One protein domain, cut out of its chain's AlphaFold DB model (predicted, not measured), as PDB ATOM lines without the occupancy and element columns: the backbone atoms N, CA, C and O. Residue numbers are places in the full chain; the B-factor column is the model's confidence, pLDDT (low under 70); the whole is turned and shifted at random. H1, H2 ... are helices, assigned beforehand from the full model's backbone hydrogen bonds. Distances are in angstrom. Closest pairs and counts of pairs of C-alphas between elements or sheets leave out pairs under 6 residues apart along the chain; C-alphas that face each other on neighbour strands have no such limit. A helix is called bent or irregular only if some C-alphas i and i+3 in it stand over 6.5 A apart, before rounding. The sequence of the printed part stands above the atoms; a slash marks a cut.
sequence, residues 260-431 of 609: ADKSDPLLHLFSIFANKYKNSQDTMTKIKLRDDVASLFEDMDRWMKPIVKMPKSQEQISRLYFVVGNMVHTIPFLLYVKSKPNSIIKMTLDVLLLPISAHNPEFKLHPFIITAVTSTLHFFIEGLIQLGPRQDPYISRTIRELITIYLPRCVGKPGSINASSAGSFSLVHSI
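AT A GLANCE: This is residues 260 to 431 of the 609 residues of the protein "MMS22L_C domain-containing protein" of Clastoptera arizonana (Arizona spittle bug) (UniProt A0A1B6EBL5). Four helical pieces, H1, H4, H8b and H9, stand in a row and make a slab, with H2, H6 and H3 over one of its faces and the short H11 on the opposite face beside the kink of H8. Residues 413 to 418 stick out at one end of the long axis, while the turn from H1 to H2 makes the other end. The printed part has 172 residues with eleven named helices, H1 to H11 in chain order, and no named strand; the class is all helix. It is compact, with a radius of gyration of the C-alphas of 16.7 A, and spans 56 by 39 by 33 A.

IN THESE COORDINATES: The longest helix by residues, H8, covers residues 367 to 386; by its hydrogen bonds it was assigned as one helix, but it is bent, with C-alphas 375 and 378 7.9 A apart. Its arms are H8a, residues 367 to 375, 12.5 A, and H8b, residues 378 to 386, 12.4 A. H9, residues 393 to 410, is 25.3 A long and only just irregular, with C-alphas 405 and 408 6.7 A apart. H4, residues 314 to 330, measures 23.9 A, and H1, residues 265 to 279, 21.0 A, from C-alpha 265 at (9.562, -2.594, 8.185). H2 is residues 283 to 294, H3 300 to 309 and H6 344 to 352. Four residues each make H5, 332 to 335; H7, 356 to 359; H10, 417 to 420, only just irregular with C-alphas 417 and 420 6.9 A apart; and H11, 427 to 430, ending at C-alpha 430 (5.463, 19.824, 15.288).

HOW THE PARTS SIT: H8a and H8b stand at a steep tilt of 50 degrees. H4 touches H8a, C-alphas of Ser 318 and Ala 372 closest at 4.6 A, and touches H8b with residues 325 to 330 alone, C-alphas of His 329 and Gly 383 closest at 3.8 A. H8b and H9 form a helical hairpin, opposite ways at a shallow tilt of 16 degrees, C-alphas of Ile 381 and Ile 399 closest at 6.2 A. H4 touches H1 with residues 323 to 330 alone, C-alphas of Phe 270 and Thr 330 closest at 6.2 A. H3 touches H6, C-alphas of Lys 305 and Val 351 closest at 6.1 A. H2 touches H5 with residues 289 to 294 alone, C-alphas of Arg 290 and Leu 334 closest at 4.9 A. H7 and H9 are close but not clearly touching, as are H8b and H11; H9 and H10 are apart. Every O i to N i+4 pair is within hydrogen-bond range in H1, H2, H4, H6, H8a and H8b, against 4 of 6 in H3 and 12 of 14 in H9.

THE WHOLE: The C-alphas farthest apart, of Asp 282 and Ile 417, are 56.1 A apart. The printed part has no cut, and no link is long. In this model pLDDT is under 70 at residues 260 to 263 and 413 to 423.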
ATOM      1  N   ALA A 260       3.002  -7.698  10.339       47.06
ATOM      2  CA  ALA A 260       1.627  -7.272  10.550       47.06
ATOM      3  C   ALA A 260       1.472  -5.839  10.017       47.06
ATOM      4  O   ALA A 260       2.016  -4.889  10.571       47.06
ATOM      5  N   ASP A 261       0.719  -5.727   8.922       50.06
ATOM      6  CA  ASP A 261       0.293  -4.511   8.223       50.06
ATOM      7  C   ASP A 261       1.283  -3.761   7.319       50.06
ATOM      8  O   ASP A 261       2.498  -3.859   7.450       50.06
ATOM      9  N   LYS A 262       0.704  -2.983   6.383       54.91
ATOM     10  CA  LYS A 262       1.305  -2.122   5.327       54.91
ATOM     11  C   LYS A 262       2.275  -1.028   5.836       54.91
ATOM     12  O   LYS A 262       2.471  -0.005   5.178       54.91
ATOM     13  N   SER A 263       2.835  -1.203   7.025       69.50
ATOM     14  CA  SER A 263       3.768  -0.298   7.678       69.50
ATOM     15  C   SER A 263       5.203  -0.539   7.204       69.50
ATOM     16  O   SER A 263       5.549  -1.577   6.643       69.50
ATOM     17  N   ASP A 264       6.048   0.472   7.367       86.25
ATOM     18  CA  ASP A 264       7.440   0.405   6.946       86.25
ATOM     19  C   ASP A 264       8.250  -0.539   7.862       86.25
ATOM     20  O   ASP A 264       8.307  -0.278   9.069       86.25
ATOM     21  N   PRO A 265       8.918  -1.589   7.337       87.38
ATOM     22  CA  PRO A 265       9.562  -2.594   8.185       87.38
ATOM     23  C   PRO A 265      10.649  -2.030   9.111       87.38
ATOM     24  O   PRO A 265      10.811  -2.515  10.230       87.38
ATOM     25  N   LEU A 266      11.371  -0.983   8.684       89.50
ATOM     26  CA  LEU A 266      12.369  -0.334   9.543       89.50
ATOM     27  C   LEU A 266      11.730   0.473  10.666       89.50
ATOM     28  O   LEU A 266      12.213   0.435  11.793       89.50
ATOM     29  N   LEU A 267      10.636   1.180  10.385       90.75
ATOM     30  CA  LEU A 267       9.932   1.931  11.423       90.75
ATOM     31  C   LEU A 267       9.346   0.987  12.470       90.75
ATOM     32  O   LEU A 267       9.441   1.249  13.669       90.75
ATOM     33  N   HIS A 268       8.811  -0.150  12.023       87.62
ATOM     34  CA  HIS A 268       8.335  -1.180  12.930       87.62
ATOM     35  C   HIS A 268       9.483  -1.766  13.770       87.62
ATOM     36  O   HIS A 268       9.359  -1.839  14.993       87.62
ATOM     37  N   LEU A 269      10.641  -2.057  13.166       88.81
ATOM     38  CA  LEU A 269      11.841  -2.470  13.902       88.81
ATOM     39  C   LEU A 269      12.237  -1.449  14.986       88.81
ATOM     40  O   LEU A 269      12.506  -1.832  16.125       88.81
ATOM     41  N   PHE A 270      12.240  -0.152  14.664       92.12
ATOM     42  CA  PHE A 270      12.548   0.896  15.642       92.12
ATOM     43  C   PHE A 270      11.526   0.918  16.781       92.12
ATOM     44  O   PHE A 270      11.912   1.054  17.941       92.12
ATOM     45  N   SER A 271      10.241   0.719  16.480       90.31
ATOM     46  CA  SER A 271       9.196   0.635  17.504       90.31
ATOM     47  C   SER A 271       9.396  -0.558  18.450       90.31
ATOM     48  O   SER A 271       9.270  -0.403  19.665       90.31
ATOM     49  N   ILE A 272       9.820  -1.717  17.928       87.62
ATOM     50  CA  ILE A 272      10.146  -2.904  18.733       87.62
ATOM     51  C   ILE A 272      11.325  -2.601  19.663       87.62
ATOM     52  O   ILE A 272      11.267  -2.896  20.857       87.62
ATOM     53  N   PHE A 273      12.389  -1.978  19.149       90.50
ATOM     54  CA  PHE A 273      13.529  -1.572  19.974       90.50
ATOM     55  C   PHE A 273      13.142  -0.562  21.055       90.50
ATOM     56  O   PHE A 273      13.559  -0.712  22.206       90.50
ATOM     57  N   ALA A 274      12.310   0.425  20.720       91.19
ATOM     58  CA  ALA A 274      11.807   1.401  21.679       91.19
ATOM     59  C   ALA A 274      10.988   0.730  22.790       91.19
ATOM     60  O   ALA A 274      11.201   1.017  23.969       91.19
ATOM     61  N   ASN A 275      10.101  -0.205  22.436       89.00
ATOM     62  CA  ASN A 275       9.285  -0.947  23.396       89.00
ATOM     63  C   ASN A 275      10.144  -1.841  24.298       89.00
ATOM     64  O   ASN A 275       9.990  -1.800  25.518       89.00
ATOM     65  N   LYS A 276      11.114  -2.574  23.734       88.25
ATOM     66  CA  LYS A 276      12.072  -3.378  24.514       88.25
ATOM     67  C   LYS A 276      12.864  -2.520  25.502       88.25
ATOM     68  O   LYS A 276      13.034  -2.916  26.654       88.25
ATOM     69  N   TYR A 277      13.310  -1.334  25.088       90.38
ATOM     70  CA  TYR A 277      14.033  -0.418  25.969       90.38
ATOM     71  C   TYR A 277      13.150   0.149  27.090       90.38
ATOM     72  O   TYR A 277      13.597   0.234  28.234       90.38
ATOM     73  N   LYS A 278      11.899   0.520  26.785       89.50
ATOM     74  CA  LYS A 278      10.936   1.043  27.771       89.50
ATOM     75  C   LYS A 278      10.513  -0.016  28.792       89.50
ATOM     76  O   LYS A 278      10.440   0.295  29.975       89.50
ATOM     77  N   ASN A 279      10.282  -1.250  28.343       88.12
ATOM     78  CA  ASN A 279       9.817  -2.356  29.188       88.12
ATOM     79  C   ASN A 279      10.941  -2.995  30.015       88.12
ATOM     80  O   ASN A 279      10.680  -3.644  31.027       88.12
ATOM     81  N   SER A 280      12.194  -2.821  29.601       87.69
ATOM     82  CA  SER A 280      13.346  -3.257  30.380       87.69
ATOM     83  C   SER A 280      13.467  -2.423  31.666       87.69
ATOM     84  O   SER A 280      13.548  -1.193  31.630       87.69
ATOM     85  N   GLN A 281      13.491  -3.096  32.819       82.06
ATOM     86  CA  GLN A 281      13.752  -2.462  34.118       82.06
ATOM     87  C   GLN A 281      15.234  -2.530  34.510       82.06
ATOM     88  O   GLN A 281      15.741  -1.619  35.160       82.06
ATOM     89  N   ASP A 282      15.948  -3.572  34.076       88.12
ATOM     90  CA  ASP A 282      17.352  -3.783  34.422       88.12
ATOM     91  C   ASP A 282      18.305  -2.945  33.550       88.12
ATOM     92  O   ASP A 282      18.312  -3.027  32.319       88.12
ATOM     93  N   THR A 283      19.182  -2.185  34.206       87.00
ATOM     94  CA  THR A 283      20.195  -1.344  33.552       87.00
ATOM     95  C   THR A 283      21.151  -2.168  32.685       87.00
ATOM     96  O   THR A 283      21.522  -1.713  31.601       87.00
ATOM     97  N   MET A 284      21.513  -3.389  33.096       88.00
ATOM     98  CA  MET A 284      22.421  -4.230  32.308       88.00
ATOM     99  C   MET A 284      21.765  -4.697  31.007       88.00
ATOM    100  O   MET A 284      22.387  -4.605  29.946       88.00
ATOM    101  N   THR A 285      20.488  -5.094  31.037       86.94
ATOM    102  CA  THR A 285      19.748  -5.396  29.798       86.94
ATOM    103  C   THR A 285      19.625  -4.187  28.863       86.94
ATOM    104  O   THR A 285      19.759  -4.355  27.651       86.94
ATOM    105  N   LYS A 286      19.462  -2.961  29.388       88.94
ATOM    106  CA  LYS A 286      19.462  -1.734  28.566       88.94
ATOM    107  C   LYS A 286      20.808  -1.470  27.906       88.94
ATOM    108  O   LYS A 286      20.844  -1.074  26.743       88.94
ATOM    109  N   ILE A 287      21.906  -1.677  28.635       89.12
ATOM    110  CA  ILE A 287      23.263  -1.531  28.095       89.12
ATOM    111  C   ILE A 287      23.496  -2.560  26.989       89.12
ATOM    112  O   ILE A 287      23.917  -2.175  25.902       89.12
ATOM    113  N   LYS A 288      23.139  -3.827  27.226       89.50
ATOM    114  CA  LYS A 288      23.273  -4.890  26.226       89.50
ATOM    115  C   LYS A 288      22.451  -4.602  24.971       89.50
ATOM    116  O   LYS A 288      22.996  -4.645  23.876       89.50
ATOM    117  N   LEU A 289      21.178  -4.223  25.122       89.50
ATOM    118  CA  LEU A 289      20.318  -3.848  23.994       89.50
ATOM    119  C   LEU A 289      20.919  -2.690  23.191       89.50
ATOM    120  O   LEU A 289      20.881  -2.695  21.964       89.50
ATOM    121  N   ARG A 290      21.487  -1.697  23.878       90.25
ATOM    122  CA  ARG A 290      22.163  -0.573  23.236       90.25
ATOM    123  C   ARG A 290      23.393  -1.017  22.454       90.25
ATOM    124  O   ARG A 290      23.576  -0.547  21.339       90.25
ATOM    125  N   ASP A 291      24.223  -1.894  23.010       89.62
ATOM    126  CA  ASP A 291      25.416  -2.392  22.324       89.62
ATOM    127  C   ASP A 291      25.035  -3.272  21.119       89.62
ATOM    128  O   ASP A 291      25.610  -3.115  20.040       89.62
ATOM    129  N   ASP A 292      23.997  -4.106  21.249       88.12
ATOM    130  CA  ASP A 292      23.443  -4.905  20.152       88.12
ATOM    131  C   ASP A 292      22.950  -4.000  19.011       88.12
ATOM    132  O   ASP A 292      23.373  -4.165  17.865       88.12
ATOM    133  N   VAL A 293      22.129  -2.992  19.327       90.50
ATOM    134  CA  VAL A 293      21.612  -2.008  18.362       90.50
ATOM    135  C   VAL A 293      22.739  -1.190  17.743       90.50
ATOM    136  O   VAL A 293      22.781  -1.024  16.524       90.50
ATOM    137  N   ALA A 294      23.692  -0.719  18.547       90.12
ATOM    138  CA  ALA A 294      24.820   0.047  18.041       90.12
ATOM    139  C   ALA A 294      25.642  -0.764  17.042       90.12
ATOM    140  O   ALA A 294      26.059  -0.263  16.001       90.12
ATOM    141  N   SER A 295      25.788  -2.054  17.320       89.38
ATOM    142  CA  SER A 295      26.498  -2.968  16.452       89.38
ATOM    143  C   SER A 295      25.761  -3.300  15.151       89.38
ATOM    144  O   SER A 295      26.392  -3.861  14.265       89.38
ATOM    145  N   LEU A 296      24.465  -2.985  15.007       89.44
ATOM    146  CA  LEU A 296      23.717  -3.090  13.742       89.44
ATOM    147  C   LEU A 296      23.882  -1.844  12.861       89.44
ATOM    148  O   LEU A 296      23.804  -1.945  11.641       89.44
ATOM    149  N   PHE A 297      24.128  -0.685  13.466       90.00
ATOM    150  CA  PHE A 297      24.260   0.603  12.772       90.00
ATOM    151  C   PHE A 297      25.710   1.088  12.651       90.00
ATOM    152  O   PHE A 297      25.973   2.219  12.250       90.00
ATOM    153  N   GLU A 298      26.660   0.234  13.005       85.62
ATOM    154  CA  GLU A 298      28.083   0.457  12.790       85.62
ATOM    155  C   GLU A 298      28.388   0.707  11.298       85.62
ATOM    156  O   GLU A 298      27.775   0.090  10.423       85.62
ATOM    157  N   ASP A 299      29.315   1.630  11.028       85.81
ATOM    158  CA  ASP A 299      29.736   2.086   9.691       85.81
ATOM    159  C   ASP A 299      28.634   2.739   8.832       85.81
ATOM    160  O   ASP A 299      28.808   2.938   7.626       85.81
ATOM    161  N   MET A 300      27.508   3.133   9.444       89.81
ATOM    162  CA  MET A 300      26.423   3.854   8.765       89.81
ATOM    163  C   MET A 300      26.915   5.100   8.020       89.81
ATOM    164  O   MET A 300      26.506   5.382   6.894       89.81
ATOM    165  N   ASP A 301      27.827   5.848   8.635       89.19
ATOM    166  CA  ASP A 301      28.373   7.078   8.078       89.19
ATOM    167  C   ASP A 301      29.092   6.844   6.742       89.19
ATOM    168  O   ASP A 301      29.016   7.691   5.850       89.19
ATOM    169  N   ARG A 302      29.746   5.690   6.573       88.44
ATOM    170  CA  ARG A 302      30.581   5.404   5.405       88.44
ATOM    171  C   ARG A 302      29.776   5.211   4.129       88.44
ATOM    172  O   ARG A 302      30.189   5.701   3.083       88.44
ATOM    173  N   TRP A 303      28.600   4.589   4.213       87.31
ATOM    174  CA  TRP A 303      27.713   4.440   3.057       87.31
ATOM    175  C   TRP A 303      26.716   5.597   2.892       87.31
ATOM    176  O   TRP A 303      26.233   5.821   1.784       87.31
ATOM    177  N   MET A 304      26.438   6.392   3.934       92.00
ATOM    178  CA  MET A 304      25.636   7.619   3.792       92.00
ATOM    179  C   MET A 304      26.416   8.753   3.109       92.00
ATOM    180  O   MET A 304      25.873   9.448   2.246       92.00
ATOM    181  N   LYS A 305      27.691   8.951   3.478       91.19
ATOM    182  CA  LYS A 305      28.530  10.071   3.003       91.19
ATOM    183  C   LYS A 305      28.579  10.205   1.470       91.19
ATOM    184  O   LYS A 305      28.354  11.321   0.996       91.19
ATOM    185  N   PRO A 306      28.836   9.143   0.674       88.69
ATOM    186  CA  PRO A 306      28.894   9.252  -0.786       88.69
ATOM    187  C   PRO A 306      27.578   9.744  -1.398       88.69
ATOM    188  O   PRO A 306      27.586  10.602  -2.278       88.69
ATOM    189  N   ILE A 307      26.450   9.258  -0.870       88.88
ATOM    190  CA  ILE A 307      25.099   9.552  -1.367       88.88
ATOM    191  C   ILE A 307      24.734  11.015  -1.109       88.88
ATOM    192  O   ILE A 307      24.180  11.689  -1.973       88.88
ATOM    193  N   VAL A 308      25.081  11.529   0.072       91.50
ATOM    194  CA  VAL A 308      24.816  12.927   0.447       91.50
ATOM    195  C   VAL A 308      25.765  13.885  -0.271       91.50
ATOM    196  O   VAL A 308      25.356  14.984  -0.645       91.50
ATOM    197  N   LYS A 309      27.024  13.484  -0.486       89.94
ATOM    198  CA  LYS A 309      28.025  14.304  -1.180       89.94
ATOM    199  C   LYS A 309      27.686  14.496  -2.658       89.94
ATOM    200  O   LYS A 309      27.914  15.583  -3.181       89.94
ATOM    201  N   MET A 310      27.142  13.470  -3.317       88.00
ATOM    202  CA  MET A 310      26.705  13.541  -4.715       88.00
ATOM    203  C   MET A 310      25.279  12.989  -4.884       88.00
ATOM    204  O   MET A 310      25.105  11.856  -5.334       88.00
ATOM    205  N   PRO A 311      24.243  13.777  -4.535       90.19
ATOM    206  CA  PRO A 311      22.849  13.354  -4.644       90.19
ATOM    207  C   PRO A 311      22.432  13.094  -6.097       90.19
ATOM    208  O   PRO A 311      22.347  14.025  -6.892       90.19
ATOM    209  N   LYS A 312      22.124  11.837  -6.440       87.44
ATOM    210  CA  LYS A 312      21.673  11.449  -7.794       87.44
ATOM    211  C   LYS A 312      20.149  11.336  -7.930       87.44
ATOM    212  O   LYS A 312      19.620  11.562  -9.011       87.44
ATOM    213  N   SER A 313      19.438  11.004  -6.849       89.81
ATOM    214  CA  SER A 313      17.984  10.782  -6.848       89.81
ATOM    215  C   SER A 313      17.309  11.480  -5.669       89.81
ATOM    216  O   SER A 313      17.730  11.319  -4.522       89.81
ATOM    217  N   GLN A 314      16.236  12.229  -5.940       91.19
ATOM    218  CA  GLN A 314      15.445  12.885  -4.898       91.19
ATOM    219  C   GLN A 314      14.781  11.865  -3.968       91.19
ATOM    220  O   GLN A 314      14.850  12.023  -2.753       91.19
ATOM    221  N   GLU A 315      14.191  10.803  -4.519       91.62
ATOM    222  CA  GLU A 315      13.506   9.772  -3.733       91.62
ATOM    223  C   GLU A 315      14.452   9.075  -2.755       91.62
ATOM    224  O   GLU A 315      14.099   8.871  -1.596       91.62
ATOM    225  N   GLN A 316      15.671   8.756  -3.203       91.56
ATOM    226  CA  GLN A 316      16.682   8.113  -2.364       91.56
ATOM    227  C   GLN A 316      17.103   9.018  -1.199       91.56
ATOM    228  O   GLN A 316      17.202   8.558  -0.063       91.56
ATOM    229  N   ILE A 317      17.317  10.311  -1.458       94.88
ATOM    230  CA  ILE A 317      17.687  11.280  -0.419       94.88
ATOM    231  C   ILE A 317      16.531  11.491   0.558       94.88
ATOM    232  O   ILE A 317      16.733  11.418   1.768       94.88
ATOM    233  N   SER A 318      15.311  11.693   0.060       94.25
ATOM    234  CA  SER A 318      14.123  11.814   0.906       94.25
ATOM    235  C   SER A 318      13.927  10.572   1.777       94.25
ATOM    236  O   SER A 318      13.668  10.705   2.971       94.25
ATOM    237  N   ARG A 319      14.123   9.370   1.219       94.19
ATOM    238  CA  ARG A 319      14.047   8.105   1.957       94.19
ATOM    239  C   ARG A 319      15.101   8.018   3.058       94.19
ATOM    240  O   ARG A 319      14.746   7.698   4.191       94.19
ATOM    241  N   LEU A 320      16.357   8.334   2.743       95.81
ATOM    242  CA  LEU A 320      17.463   8.317   3.698       95.81
ATOM    243  C   LEU A 320      17.160   9.213   4.907       95.81
ATOM    244  O   LEU A 320      17.182   8.750   6.044       95.81
ATOM    245  N   TYR A 321      16.812  10.479   4.664       96.81
ATOM    246  CA  TYR A 321      16.494  11.430   5.733       96.81
ATOM    247  C   TYR A 321      15.239  11.030   6.512       96.81
ATOM    248  O   TYR A 321      15.193  11.218   7.726       96.81
ATOM    249  N   PHE A 322      14.235  10.455   5.844       95.69
ATOM    250  CA  PHE A 322      13.009   9.991   6.490       95.69
ATOM    251  C   PHE A 322      13.273   8.827   7.447       95.69
ATOM    252  O   PHE A 322      12.870   8.887   8.609       95.69
ATOM    253  N   VAL A 323      13.969   7.784   6.990       95.69
ATOM    254  CA  VAL A 323      14.287   6.606   7.811       95.69
ATOM    255  C   VAL A 323      15.174   7.004   8.982       95.69
ATOM    256  O   VAL A 323      14.880   6.662  10.126       95.69
ATOM    257  N   VAL A 324      16.230   7.768   8.713       96.81
ATOM    258  CA  VAL A 324      17.187   8.172   9.740       96.81
ATOM    259  C   VAL A 324      16.574   9.163  10.733       96.81
ATOM    260  O   VAL A 324      16.792   9.032  11.935       96.81
ATOM    261  N   GLY A 325      15.750  10.105  10.269       97.00
ATOM    262  CA  GLY A 325      14.995  11.000  11.144       97.00
ATOM    263  C   GLY A 325      14.096  10.217  12.098       97.00
ATOM    264  O   GLY A 325      14.163  10.418  13.309       97.00
ATOM    265  N   ASN A 326      13.329   9.252  11.582       96.31
ATOM    266  CA  ASN A 326      12.492   8.386  12.414       96.31
ATOM    267  C   ASN A 326      13.300   7.506  13.377       96.31
ATOM    268  O   ASN A 326      12.849   7.254  14.493       96.31
ATOM    269  N   MET A 327      14.489   7.050  12.974       96.50
ATOM    270  CA  MET A 327      15.406   6.319  13.848       96.50
ATOM    271  C   MET A 327      15.793   7.183  15.059       96.50
ATOM    272  O   MET A 327      15.640   6.752  16.202       96.50
ATOM    273  N   VAL A 328      16.218   8.431  14.821       97.06
ATOM    274  CA  VAL A 328      16.558   9.393  15.884       97.06
ATOM    275  C   VAL A 328      15.338   9.738  16.741       97.06
ATOM    276  O   VAL A 328      15.468   9.835  17.957       97.06
ATOM    277  N   HIS A 329      14.158   9.873  16.140       96.44
ATOM    278  CA  HIS A 329      12.916  10.166  16.856       96.44
ATOM    279  C   HIS A 329      12.457   9.014  17.765       96.44
ATOM    280  O   HIS A 329      12.030   9.244  18.893       96.44
ATOM    281  N   THR A 330      12.538   7.773  17.284       96.00
ATOM    282  CA  THR A 330      11.896   6.617  17.934       96.00
ATOM    283  C   THR A 330      12.797   5.953  18.972       96.00
ATOM    284  O   THR A 330      12.314   5.499  20.009       96.00
ATOM    285  N   ILE A 331      14.109   5.888  18.713       95.44
ATOM    286  CA  ILE A 331      15.076   5.185  19.573       95.44
ATOM    287  C   ILE A 331      16.266   6.051  20.039       95.44
ATOM    288  O   ILE A 331      17.385   5.539  20.118       95.44
ATOM    289  N   PRO A 332      16.087   7.332  20.423       95.38
ATOM    290  CA  PRO A 332      17.212   8.226  20.717       95.38
ATOM    291  C   PRO A 332      18.128   7.709  21.840       95.38
ATOM    292  O   PRO A 332      19.352   7.778  21.729       95.38
ATOM    293  N   PHE A 333      17.558   7.110  22.892       93.50
ATOM    294  CA  PHE A 333      18.306   6.569  24.038       93.50
ATOM    295  C   PHE A 333      19.197   5.363  23.703       93.50
ATOM    296  O   PHE A 333      20.131   5.058  24.446       93.50
ATOM    297  N   LEU A 334      18.918   4.669  22.594       93.81
ATOM    298  CA  LEU A 334      19.741   3.561  22.102       93.81
ATOM    299  C   LEU A 334      20.886   4.049  21.205       93.81
ATOM    300  O   LEU A 334      21.853   3.325  20.990       93.81
ATOM    301  N   LEU A 335      20.806   5.279  20.697       93.62
ATOM    302  CA  LEU A 335      21.778   5.831  19.753       93.62
ATOM    303  C   LEU A 335      22.758   6.815  20.404       93.62
ATOM    304  O   LEU A 335      23.819   7.087  19.835       93.62
ATOM    305  N   TYR A 336      22.408   7.360  21.573       93.56
ATOM    306  CA  TYR A 336      23.189   8.371  22.278       93.56
ATOM    307  C   TYR A 336      23.654   7.907  23.660       93.56
ATOM    308  O   TYR A 336      22.895   7.361  24.459       93.56
ATOM    309  N   VAL A 337      24.924   8.181  23.957       88.19
ATOM    310  CA  VAL A 337      25.520   8.000  25.282       88.19
ATOM    311  C   VAL A 337      26.375   9.221  25.573       88.19
ATOM    312  O   VAL A 337      27.374   9.437  24.895       88.19
ATOM    313  N   LYS A 338      26.019   9.987  26.609       85.62
ATOM    314  CA  LYS A 338      26.690  11.246  26.972       85.62
ATOM    315  C   LYS A 338      28.206  11.110  27.165       85.62
ATOM    316  O   LYS A 338      28.955  12.020  26.834       85.62
ATOM    317  N   SER A 339      28.673   9.968  27.672       81.94
ATOM    318  CA  SER A 339      30.101   9.695  27.885       81.94
ATOM    319  C   SER A 339      30.861   9.253  26.628       81.94
ATOM    320  O   SER A 339      32.087   9.181  26.667       81.94
ATOM    321  N   LYS A 340      30.175   8.943  25.516       83.00
ATOM    322  CA  LYS A 340      30.811   8.487  24.274       83.00
ATOM    323  C   LYS A 340      30.801   9.614  23.231       83.00
ATOM    324  O   LYS A 340      29.739   9.942  22.704       83.00
ATOM    325  N   PRO A 341      31.971  10.163  22.854       73.88
ATOM    326  CA  PRO A 341      32.048  11.268  21.899       73.88
ATOM    327  C   PRO A 341      31.646  10.867  20.476       73.88
ATOM    328  O   PRO A 341      31.276  11.740  19.703       73.88
ATOM    329  N   ASN A 342      31.692   9.574  20.146       82.62
ATOM    330  CA  ASN A 342      31.397   9.008  18.829       82.62
ATOM    331  C   ASN A 342      30.085   8.207  18.867       82.62
ATOM    332  O   ASN A 342      30.050   7.021  18.552       82.62
ATOM    333  N   SER A 343      29.014   8.837  19.353       89.75
ATOM    334  CA  SER A 343      27.681   8.228  19.347       89.75
ATOM    335  C   SER A 343      27.102   8.166  17.929       89.75
ATOM    336  O   SER A 343      27.437   8.993  17.078       89.75
ATOM    337  N   ILE A 344      26.196   7.215  17.685       92.38
ATOM    338  CA  ILE A 344      25.561   7.039  16.369       92.38
ATOM    339  C   ILE A 344      24.764   8.284  15.992       92.38
ATOM    340  O   ILE A 344      24.841   8.725  14.848       92.38
ATOM    341  N   ILE A 345      24.066   8.898  16.958       93.00
ATOM    342  CA  ILE A 345      23.377  10.177  16.737       93.00
ATOM    343  C   ILE A 345      24.352  11.237  16.229       93.00
ATOM    344  O   ILE A 345      24.069  11.860  15.212       93.00
ATOM    345  N   LYS A 346      25.512  11.416  16.873       91.88
ATOM    346  CA  LYS A 346      26.477  12.428  16.434       91.88
ATOM    347  C   LYS A 346      26.986  12.152  15.022       91.88
ATOM    348  O   LYS A 346      26.888  13.029  14.178       91.88
ATOM    349  N   MET A 347      27.459  10.934  14.750       92.75
ATOM    350  CA  MET A 347      27.966  10.572  13.418       92.75
ATOM    351  C   MET A 347      26.919  10.813  12.327       92.75
ATOM    352  O   MET A 347      27.220  11.337  11.258       92.75
ATOM    353  N   THR A 348      25.674  10.450  12.616       93.88
ATOM    354  CA  THR A 348      24.555  10.602  11.691       93.88
ATOM    355  C   THR A 348      24.226  12.074  11.441       93.88
ATOM    356  O   THR A 348      24.021  12.475  10.294       93.88
ATOM    357  N   LEU A 349      24.208  12.892  12.497       95.12
ATOM    358  CA  LEU A 349      23.995  14.330  12.383       95.12
ATOM    359  C   LEU A 349      25.131  15.001  11.611       95.12
ATOM    360  O   LEU A 349      24.835  15.761  10.700       95.12
ATOM    361  N   ASP A 350      26.393  14.673  11.888       93.75
ATOM    362  CA  ASP A 350      27.563  15.242  11.199       93.75
ATOM    363  C   ASP A 350      27.552  14.945   9.687       93.75
ATOM    364  O   ASP A 350      28.004  15.757   8.878       93.75
ATOM    365  N   VAL A 351      27.008  13.792   9.277       94.75
ATOM    366  CA  VAL A 351      26.890  13.420   7.857       94.75
ATOM    367  C   VAL A 351      25.688  14.072   7.176       94.75
ATOM    368  O   VAL A 351      25.821  14.552   6.051       94.75
ATOM    369  N   LEU A 352      24.515  14.066   7.815       95.62
ATOM    370  CA  LEU A 352      23.269  14.514   7.183       95.62
ATOM    371  C   LEU A 352      22.999  16.009   7.381       95.62
ATOM    372  O   LEU A 352      22.616  16.699   6.442       95.62
ATOM    373  N   LEU A 353      23.162  16.516   8.600       95.62
ATOM    374  CA  LEU A 353      22.657  17.833   8.999       95.62
ATOM    375  C   LEU A 353      23.756  18.838   9.373       95.62
ATOM    376  O   LEU A 353      23.575  20.042   9.230       95.62
ATOM    377  N   LEU A 354      24.911  18.375   9.832       94.38
ATOM    378  CA  LEU A 354      26.010  19.226  10.285       94.38
ATOM    379  C   LEU A 354      27.322  18.970   9.518       94.38
ATOM    380  O   LEU A 354      28.386  18.940  10.138       94.38
ATOM    381  N   PRO A 355      27.319  18.814   8.173       92.06
ATOM    382  CA  PRO A 355      28.578  18.793   7.443       92.06
ATOM    383  C   PRO A 355      29.250  20.169   7.534       92.06
ATOM    384  O   PRO A 355      28.579  21.201   7.582       92.06
ATOM    385  N   ILE A 356      30.584  20.211   7.469       89.31
ATOM    386  CA  ILE A 356      31.376  21.454   7.591       89.31
ATOM    387  C   ILE A 356      30.870  22.554   6.637       89.31
ATOM    388  O   ILE A 356      30.790  23.723   7.008       89.31
ATOM    389  N   SER A 357      30.461  22.178   5.422       88.81
ATOM    390  CA  SER A 357      29.907  23.100   4.428       88.81
ATOM    391  C   SER A 357      28.570  23.722   4.839       88.81
ATOM    392  O   SER A 357      28.300  24.865   4.476       88.81
ATOM    393  N   ALA A 358      27.739  23.022   5.618       89.56
ATOM    394  CA  ALA A 358      26.441  23.531   6.050       89.56
ATOM    395  C   ALA A 358      26.565  24.730   6.996       89.56
ATOM    396  O   ALA A 358      25.652  25.555   6.997       89.56
ATOM    397  N   HIS A 359      27.679  24.866   7.724       89.50
ATOM    398  CA  HIS A 359      27.944  26.010   8.599       89.50
ATOM    399  C   HIS A 359      28.203  27.311   7.837       89.50
ATOM    400  O   HIS A 359      28.014  28.383   8.408       89.50
ATOM    401  N   ASN A 360      28.606  27.246   6.563       89.50
ATOM    402  CA  ASN A 360      28.755  28.437   5.739       89.50
ATOM    403  C   ASN A 360      27.365  28.912   5.255       89.50
ATOM    404  O   ASN A 360      26.728  28.200   4.472       89.50
ATOM    405  N   PRO A 361      26.877  30.103   5.659       82.56
ATOM    406  CA  PRO A 361      25.569  30.610   5.234       82.56
ATOM    407  C   PRO A 361      25.448  30.809   3.716       82.56
ATOM    408  O   PRO A 361      24.344  30.723   3.179       82.56
ATOM    409  N   GLU A 362      26.566  31.038   3.024       83.94
ATOM    410  CA  GLU A 362      26.619  31.239   1.570       83.94
ATOM    411  C   GLU A 362      26.600  29.922   0.785       83.94
ATOM    412  O   GLU A 362      26.302  29.908  -0.413       83.94
ATOM    413  N   PHE A 363      26.885  28.798   1.453       87.94
ATOM    414  CA  PHE A 363      26.858  27.490   0.819       87.94
ATOM    415  C   PHE A 363      25.428  27.109   0.433       87.94
ATOM    416  O   PHE A 363      24.527  26.998   1.274       87.94
ATOM    417  N   LYS A 364      25.223  26.878  -0.866       86.50
ATOM    418  CA  LYS A 364      23.948  26.419  -1.412       86.50
ATOM    419  C   LYS A 364      23.848  24.906  -1.265       86.50
ATOM    420  O   LYS A 364      24.569  24.164  -1.927       86.50
ATOM    421  N   LEU A 365      22.933  24.455  -0.412       88.81
ATOM    422  CA  LEU A 365      22.602  23.037  -0.311       88.81
ATOM    423  C   LEU A 365      21.927  22.547  -1.595       88.81
ATOM    424  O   LEU A 365      21.202  23.291  -2.259       88.81
ATOM    425  N   HIS A 366      22.135  21.270  -1.908       91.12
ATOM    426  CA  HIS A 366      21.471  20.621  -3.029       91.12
ATOM    427  C   HIS A 366      19.937  20.651  -2.845       91.12
ATOM    428  O   HIS A 366      19.473  20.361  -1.737       91.12
ATOM    429  N   PRO A 367      19.131  20.922  -3.895       90.94
ATOM    430  CA  PRO A 367      17.670  20.995  -3.783       90.94
ATOM    431  C   PRO A 367      17.038  19.763  -3.128       90.94
ATOM    432  O   PRO A 367      16.233  19.903  -2.214       90.94
ATOM    433  N   PHE A 368      17.478  18.555  -3.507       92.62
ATOM    434  CA  PHE A 368      16.980  17.301  -2.920       92.62
ATOM    435  C   PHE A 368      17.197  17.221  -1.402       92.62
ATOM    436  O   PHE A 368      16.335  16.721  -0.684       92.62
ATOM    437  N   ILE A 369      18.324  17.748  -0.905       93.56
ATOM    438  CA  ILE A 369      18.628  17.785   0.530       93.56
ATOM    439  C   ILE A 369      17.712  18.790   1.227       93.56
ATOM    440  O   ILE A 369      17.142  18.466   2.263       93.56
ATOM    441  N   ILE A 370      17.528  19.987   0.659       91.81
ATOM    442  CA  ILE A 370      16.636  21.001   1.242       91.81
ATOM    443  C   ILE A 370      15.210  20.457   1.345       91.81
ATOM    444  O   ILE A 370      14.597  20.572   2.404       91.81
ATOM    445  N   THR A 371      14.693  19.824   0.289       91.56
ATOM    446  CA  THR A 371      13.360  19.206   0.302       91.56
ATOM    447  C   THR A 371      13.256  18.119   1.371       91.56
ATOM    448  O   THR A 371      12.302  18.120   2.148       91.56
ATOM    449  N   ALA A 372      14.254  17.235   1.466       94.00
ATOM    450  CA  ALA A 372      14.285  16.186   2.480       94.00
ATOM    451  C   ALA A 372      14.293  16.768   3.904       94.00
ATOM    452  O   ALA A 372      13.399  16.456   4.689       94.00
ATOM    453  N   VAL A 373      15.204  17.698   4.207       94.81
ATOM    454  CA  VAL A 373      15.279  18.371   5.514       94.81
ATOM    455  C   VAL A 373      13.979  19.101   5.845       94.81
ATOM    456  O   VAL A 373      13.470  18.973   6.959       94.81
ATOM    457  N   THR A 374      13.391  19.808   4.876       92.62
ATOM    458  CA  THR A 374      12.109  20.510   5.048       92.62
ATOM    459  C   THR A 374      11.008  19.549   5.495       92.62
ATOM    460  O   THR A 374      10.174  19.922   6.320       92.62
ATOM    461  N   SER A 375      11.031  18.302   5.021       92.25
ATOM    462  CA  SER A 375      10.053  17.270   5.383       92.25
ATOM    463  C   SER A 375      10.374  16.474   6.655       92.25
ATOM    464  O   SER A 375       9.453  15.904   7.227       92.25
ATOM    465  N   THR A 376      11.629  16.429   7.124       95.62
ATOM    466  CA  THR A 376      12.038  15.492   8.196       95.62
ATOM    467  C   THR A 376      12.731  16.126   9.401       95.62
ATOM    468  O   THR A 376      12.995  15.413  10.365       95.62
ATOM    469  N   LEU A 377      13.064  17.425   9.387       96.38
ATOM    470  CA  LEU A 377      13.859  18.047  10.460       96.38
ATOM    471  C   LEU A 377      13.223  17.892  11.852       96.38
ATOM    472  O   LEU A 377      13.938  17.704  12.835       96.38
ATOM    473  N   HIS A 378      11.892  17.937  11.925       95.19
ATOM    474  CA  HIS A 378      11.148  17.782  13.174       95.19
ATOM    475  C   HIS A 378      11.455  16.457  13.885       95.19
ATOM    476  O   HIS A 378      11.676  16.472  15.091       95.19
ATOM    477  N   PHE A 379      11.606  15.345  13.154       97.06
ATOM    478  CA  PHE A 379      11.956  14.051  13.749       97.06
ATOM    479  C   PHE A 379      13.296  14.093  14.498       97.06
ATOM    480  O   PHE A 379      13.415  13.565  15.605       97.06
ATOM    481  N   PHE A 380      14.301  14.766  13.926       97.81
ATOM    482  CA  PHE A 380      15.610  14.915  14.562       97.81
ATOM    483  C   PHE A 380      15.525  15.776  15.822       97.81
ATOM    484  O   PHE A 380      16.062  15.396  16.859       97.81
ATOM    485  N   ILE A 381      14.840  16.921  15.748       97.12
ATOM    486  CA  ILE A 381      14.695  17.837  16.885       97.12
ATOM    487  C   ILE A 381      13.924  17.163  18.025       97.12
ATOM    488  O   ILE A 381      14.394  17.166  19.159       97.12
ATOM    489  N   GLU A 382      12.790  16.528  17.737       96.25
ATOM    490  CA  GLU A 382      11.987  15.823  18.738       96.25
ATOM    491  C   GLU A 382      12.752  14.661  19.384       96.25
ATOM    492  O   GLU A 382      12.703  14.494  20.603       96.25
ATOM    493  N   GLY A 383      13.507  13.884  18.597       96.38
ATOM    494  CA  GLY A 383      14.363  12.817  19.121       96.38
ATOM    495  C   GLY A 383      15.462  13.338  20.049       96.38
ATOM    496  O   GLY A 383      15.712  12.764  21.108       96.38
ATOM    497  N   LEU A 384      16.083  14.472  19.707       97.00
ATOM    498  CA  LEU A 384      17.074  15.128  20.564       97.00
ATOM    499  C   LEU A 384      16.450  15.685  21.850       97.00
ATOM    500  O   LEU A 384      17.057  15.590  22.913       97.00
ATOM    501  N   ILE A 385      15.233  16.227  21.790       96.38
ATOM    502  CA  ILE A 385      14.542  16.758  22.972       96.38
ATOM    503  C   ILE A 385      14.245  15.656  23.998       96.38
ATOM    504  O   ILE A 385      14.389  15.893  25.199       96.38
ATOM    505  N   GLN A 386      13.943  14.434  23.550       94.81
ATOM    506  CA  GLN A 386      13.762  13.283  24.446       94.81
ATOM    507  C   GLN A 386      15.010  12.970  25.288       94.81
ATOM    508  O   GLN A 386      14.883  12.459  26.398       94.81
ATOM    509  N   LEU A 387      16.212  13.316  24.813       94.06
ATOM    510  CA  LEU A 387      17.470  13.093  25.540       94.06
ATOM    511  C   LEU A 387      17.708  14.085  26.692       94.06
ATOM    512  O   LEU A 387      18.707  13.967  27.397       94.06
ATOM    513  N   GLY A 388      16.812  15.052  26.904       92.75
ATOM    514  CA  GLY A 388      16.895  15.993  28.021       92.75
ATOM    515  C   GLY A 388      17.904  17.128  27.796       92.75
ATOM    516  O   GLY A 388      18.869  17.250  28.555       92.75
ATOM    517  N   PRO A 389      17.680  18.031  26.821       92.50
ATOM    518  CA  PRO A 389      18.605  19.122  26.487       92.50
ATOM    519  C   PRO A 389      18.906  20.071  27.652       92.50
ATOM    520  O   PRO A 389      19.974  20.674  27.692       92.50
ATOM    521  N   ARG A 390      18.012  20.188  28.642       91.00
ATOM    522  CA  ARG A 390      18.258  21.002  29.846       91.00
ATOM    523  C   ARG A 390      19.404  20.460  30.714       91.00
ATOM    524  O   ARG A 390      20.026  21.224  31.439       91.00
ATOM    525  N   GLN A 391      19.678  19.156  30.644       91.69
ATOM    526  CA  GLN A 391      20.707  18.467  31.436       91.69
ATOM    527  C   GLN A 391      21.949  18.106  30.603       91.69
ATOM    528  O   GLN A 391      22.978  17.680  31.143       91.69
ATOM    529  N   ASP A 392      21.866  18.258  29.281       93.38
ATOM    530  CA  ASP A 392      22.932  17.925  28.349       93.38
ATOM    531  C   ASP A 392      23.267  19.115  27.425       93.38
ATOM    532  O   ASP A 392      22.571  19.356  26.431       93.38
ATOM    533  N   PRO A 393      24.358  19.855  27.722       93.12
ATOM    534  CA  PRO A 393      24.783  21.004  26.926       93.12
ATOM    535  C   PRO A 393      25.073  20.666  25.463       93.12
ATOM    536  O   PRO A 393      24.858  21.513  24.596       93.12
ATOM    537  N   TYR A 394      25.546  19.448  25.174       93.50
ATOM    538  CA  TYR A 394      25.823  19.026  23.805       93.50
ATOM    539  C   TYR A 394      24.525  18.939  22.999       93.50
ATOM    540  O   TYR A 394      24.436  19.502  21.907       93.50
ATOM    541  N   ILE A 395      23.490  18.310  23.560       95.31
ATOM    542  CA  ILE A 395      22.179  18.189  22.913       95.31
ATOM    543  C   ILE A 395      21.534  19.568  22.734       95.31
ATOM    544  O   ILE A 395      21.079  19.892  21.638       95.31
ATOM    545  N   SER A 396      21.564  20.416  23.769       95.06
ATOM    546  CA  SER A 396      21.052  21.793  23.693       95.06
ATOM    547  C   SER A 396      21.738  22.614  22.597       95.06
ATOM    548  O   SER A 396      21.079  23.260  21.776       95.06
ATOM    549  N   ARG A 397      23.073  22.542  22.521       95.50
ATOM    550  CA  ARG A 397      23.857  23.195  21.469       95.50
ATOM    551  C   ARG A 397      23.513  22.648  20.084       95.50
ATOM    552  O   ARG A 397      23.339  23.434  19.162       95.50
ATOM    553  N   THR A 398      23.369  21.333  19.953       95.88
ATOM    554  CA  THR A 398      23.047  20.679  18.679       95.88
ATOM    555  C   THR A 398      21.679  21.127  18.159       95.88
ATOM    556  O   THR A 398      21.567  21.536  17.009       95.88
ATOM    557  N   ILE A 399      20.643  21.145  19.009       96.81
ATOM    558  CA  ILE A 399      19.307  21.651  18.640       96.81
ATOM    559  C   ILE A 399      19.394  23.111  18.179       96.81
ATOM    560  O   ILE A 399      18.834  23.477  17.143       96.81
ATOM    561  N   ARG A 400      20.142  23.941  18.918       96.31
ATOM    562  CA  ARG A 400      20.377  25.342  18.560       96.31
ATOM    563  C   ARG A 400      21.030  25.484  17.189       96.31
ATOM    564  O   ARG A 400      20.577  26.300  16.389       96.31
ATOM    565  N   GLU A 401      22.071  24.707  16.912       95.81
ATOM    566  CA  GLU A 401      22.770  24.717  15.626       95.81
ATOM    567  C   GLU A 401      21.842  24.288  14.482       95.81
ATOM    568  O   GLU A 401      21.749  25.005  13.485       95.81
ATOM    569  N   LEU A 402      21.075  23.206  14.654       96.62
ATOM    570  CA  LEU A 402      20.112  22.730  13.655       96.62
ATOM    571  C   LEU A 402      19.070  23.798  13.299       96.62
ATOM    572  O   LEU A 402      18.848  24.075  12.119       96.62
ATOM    573  N   ILE A 403      18.465  24.439  14.304       95.31
ATOM    574  CA  ILE A 403      17.488  25.517  14.089       95.31
ATOM    575  C   ILE A 403      18.155  26.707  13.391       95.31
ATOM    576  O   ILE A 403      17.605  27.242  12.428       95.31
ATOM    577  N   THR A 404      19.359  27.091  13.826       93.75
ATOM    578  CA  THR A 404      20.095  28.239  13.274       93.75
ATOM    579  C   THR A 404      20.440  28.055  11.800       93.75
ATOM    580  O   THR A 404      20.282  28.985  11.011       93.75
ATOM    581  N   ILE A 405      20.877  26.855  11.423       93.50
ATOM    582  CA  ILE A 405      21.310  26.537  10.061       93.50
ATOM    583  C   ILE A 405      20.109  26.352   9.127       93.50
ATOM    584  O   ILE A 405      20.118  26.860   8.002       93.50
ATOM    585  N   TYR A 406      19.082  25.613   9.558       93.50
ATOM    586  CA  TYR A 406      18.049  25.133   8.638       93.50
ATOM    587  C   TYR A 406      16.781  25.970   8.596       93.50
ATOM    588  O   TYR A 406      16.178  26.036   7.525       93.50
ATOM    589  N   LEU A 407      16.391  26.659   9.673       92.75
ATOM    590  CA  LEU A 407      15.199  27.510   9.631       92.75
ATOM    591  C   LEU A 407      15.308  28.584   8.532       92.75
ATOM    592  O   LEU A 407      14.396  28.658   7.708       92.75
ATOM    593  N   PRO A 408      16.418  29.342   8.396       91.00
ATOM    594  CA  PRO A 408      16.528  30.361   7.351       91.00
ATOM    595  C   PRO A 408      16.591  29.794   5.926       91.00
ATOM    596  O   PRO A 408      16.338  30.525   4.968       91.00
ATOM    597  N   ARG A 409      16.968  28.515   5.781       89.88
ATOM    598  CA  ARG A 409      17.075  27.812   4.493       89.88
ATOM    599  C   ARG A 409      15.755  27.174   4.059       89.88
ATOM    600  O   ARG A 409      15.489  27.126   2.864       89.88
ATOM    601  N   CYS A 410      14.949  26.697   5.009       88.50
ATOM    602  CA  CYS A 410      13.671  26.035   4.734       88.50
ATOM    603  C   CYS A 410      12.505  27.032   4.681       88.50
ATOM    604  O   CYS A 410      11.560  26.845   3.919       88.50
ATOM    605  N   VAL A 411      12.568  28.118   5.457       85.81
ATOM    606  CA  VAL A 411      11.546  29.170   5.439       85.81
ATOM    607  C   VAL A 411      11.868  30.149   4.313       85.81
ATOM    608  O   VAL A 411      12.804  30.947   4.401       85.81
ATOM    609  N   GLY A 412      11.098  30.077   3.222       71.19
ATOM    610  CA  GLY A 412      11.340  30.886   2.026       71.19
ATOM    611  C   GLY A 412      11.387  32.388   2.326       71.19
ATOM    612  O   GLY A 412      10.536  32.900   3.062       71.19
ATOM    613  N   LYS A 413      12.352  33.099   1.721       61.41
ATOM    614  CA  LYS A 413      12.488  34.559   1.853       61.41
ATOM    615  C   LYS A 413      11.181  35.268   1.440       61.41
ATOM    616  O   LYS A 413      10.561  34.846   0.458       61.41
ATOM    617  N   PRO A 414      10.753  36.325   2.154       48.19
ATOM    618  CA  PRO A 414       9.572  37.100   1.772       48.19
ATOM    619  C   PRO A 414       9.723  37.630   0.336       48.19
ATOM    620  O   PRO A 414      10.766  38.185   0.005       48.19
ATOM    621  N   GLY A 415       8.711  37.429  -0.517       44.22
ATOM    622  CA  GLY A 415       8.701  37.917  -1.908       44.22
ATOM    623  C   GLY A 415       9.294  36.979  -2.972       44.22
ATOM    624  O   GLY A 415       9.306  37.338  -4.145       44.22
ATOM    625  N   SER A 416       9.759  35.775  -2.616       47.12
ATOM    626  CA  SER A 416      10.189  34.778  -3.609       47.12
ATOM    627  C   SER A 416       8.989  34.034  -4.206       47.12
ATOM    628  O   SER A 416       8.324  33.269  -3.508       47.12
ATOM    629  N   ILE A 417       8.752  34.214  -5.508       41.88
ATOM    630  CA  ILE A 417       7.693  33.538  -6.288       41.88
ATOM    631  C   ILE A 417       7.899  32.008  -6.321       41.88
ATOM    632  O   ILE A 417       6.943  31.256  -6.470       41.88
ATOM    633  N   ASN A 418       9.123  31.531  -6.060       38.06
ATOM    634  CA  ASN A 418       9.468  30.104  -6.034       38.06
ATOM    635  C   ASN A 418       9.236  29.435  -4.663       38.06
ATOM    636  O   ASN A 418       9.628  28.289  -4.464       38.06
ATOM    637  N   ALA A 419       8.632  30.131  -3.691       43.38
ATOM    638  CA  ALA A 419       8.318  29.562  -2.375       43.38
ATOM    639  C   ALA A 419       7.137  28.567  -2.395       43.38
ATOM    640  O   ALA A 419       6.817  27.984  -1.366       43.38
ATOM    641  N   SER A 420       6.493  28.377  -3.548       38.44
ATOM    642  CA  SER A 420       5.299  27.550  -3.747       38.44
ATOM    643  C   SER A 420       5.582  26.104  -4.180       38.44
ATOM    644  O   SER A 420       4.644  25.318  -4.257       38.44
ATOM    645  N   SER A 421       6.840  25.712  -4.438       37.56
ATOM    646  CA  SER A 421       7.167  24.351  -4.911       37.56
ATOM    647  C   SER A 421       7.729  23.401  -3.844       37.56
ATOM    648  O   SER A 421       7.884  22.213  -4.114       37.56
ATOM    649  N   ALA A 422       8.032  23.883  -2.635       44.28
ATOM    650  CA  ALA A 422       8.373  23.042  -1.488       44.28
ATOM    651  C   ALA A 422       7.238  23.161  -0.469       44.28
ATOM    652  O   ALA A 422       6.911  24.270  -0.054       44.28
ATOM    653  N   GLY A 423       6.602  22.042  -0.109       56.41
ATOM    654  CA  GLY A 423       5.505  22.023   0.863       56.41
ATOM    655  C   GLY A 423       5.855  22.726   2.183       56.41
ATOM    656  O   GLY A 423       7.025  22.960   2.486       56.41
ATOM    657  N   SER A 424       4.830  23.062   2.973       70.56
ATOM    658  CA  SER A 424       4.979  23.707   4.286       70.56
ATOM    659  C   SER A 424       6.086  23.044   5.114       70.56
ATOM    660  O   SER A 424       6.096  21.818   5.252       70.56
ATOM    661  N   PHE A 425       6.996  23.841   5.675       87.62
ATOM    662  CA  PHE A 425       8.104  23.342   6.485       87.62
ATOM    663  C   PHE A 425       7.591  22.474   7.643       87.62
ATOM    664  O   PHE A 425       6.872  22.965   8.506       87.62
ATOM    665  N   SER A 426       7.957  21.186   7.675       88.06
ATOM    666  CA  SER A 426       7.338  20.202   8.583       88.06
ATOM    667  C   SER A 426       7.505  20.528  10.067       88.06
ATOM    668  O   SER A 426       6.659  20.147  10.869       88.06
ATOM    669  N   LEU A 427       8.551  21.279  10.435       91.44
ATOM    670  CA  LEU A 427       8.740  21.761  11.804       91.44
ATOM    671  C   LEU A 427       7.553  22.603  12.291       91.44
ATOM    672  O   LEU A 427       7.225  22.537  13.470       91.44
ATOM    673  N   VAL A 428       6.868  23.328  11.404       90.06
ATOM    674  CA  VAL A 428       5.661  24.097  11.747       90.06
ATOM    675  C   VAL A 428       4.575  23.188  12.339       90.06
ATOM    676  O   VAL A 428       3.953  23.553  13.331       90.06
ATOM    677  N   HIS A 429       4.408  21.977  11.798       88.06
ATOM    678  CA  HIS A 429       3.403  21.000  12.247       88.06
ATOM    679  C   HIS A 429       3.764  20.295  13.563       88.06
ATOM    680  O   HIS A 429       2.905  19.672  14.187       88.06
ATOM    681  N   SER A 430       5.029  20.370  13.991       88.75
ATOM    682  CA  SER A 430       5.463  19.824  15.288       88.75
ATOM    683  C   SER A 430       5.075  20.708  16.476       88.75
ATOM    684  O   SER A 430       5.013  20.225  17.609       88.75
ATOM    685  N   ILE A 431       4.785  21.991  16.227       91.00
ATOM    686  CA  ILE A 431       4.364  22.934  17.261       91.00
ATOM    687  C   ILE A 431       2.873  22.732  17.515       91.00
ATOM    688  O   ILE A 431       2.039  23.031  16.663       91.00
TER     689      ILE A 431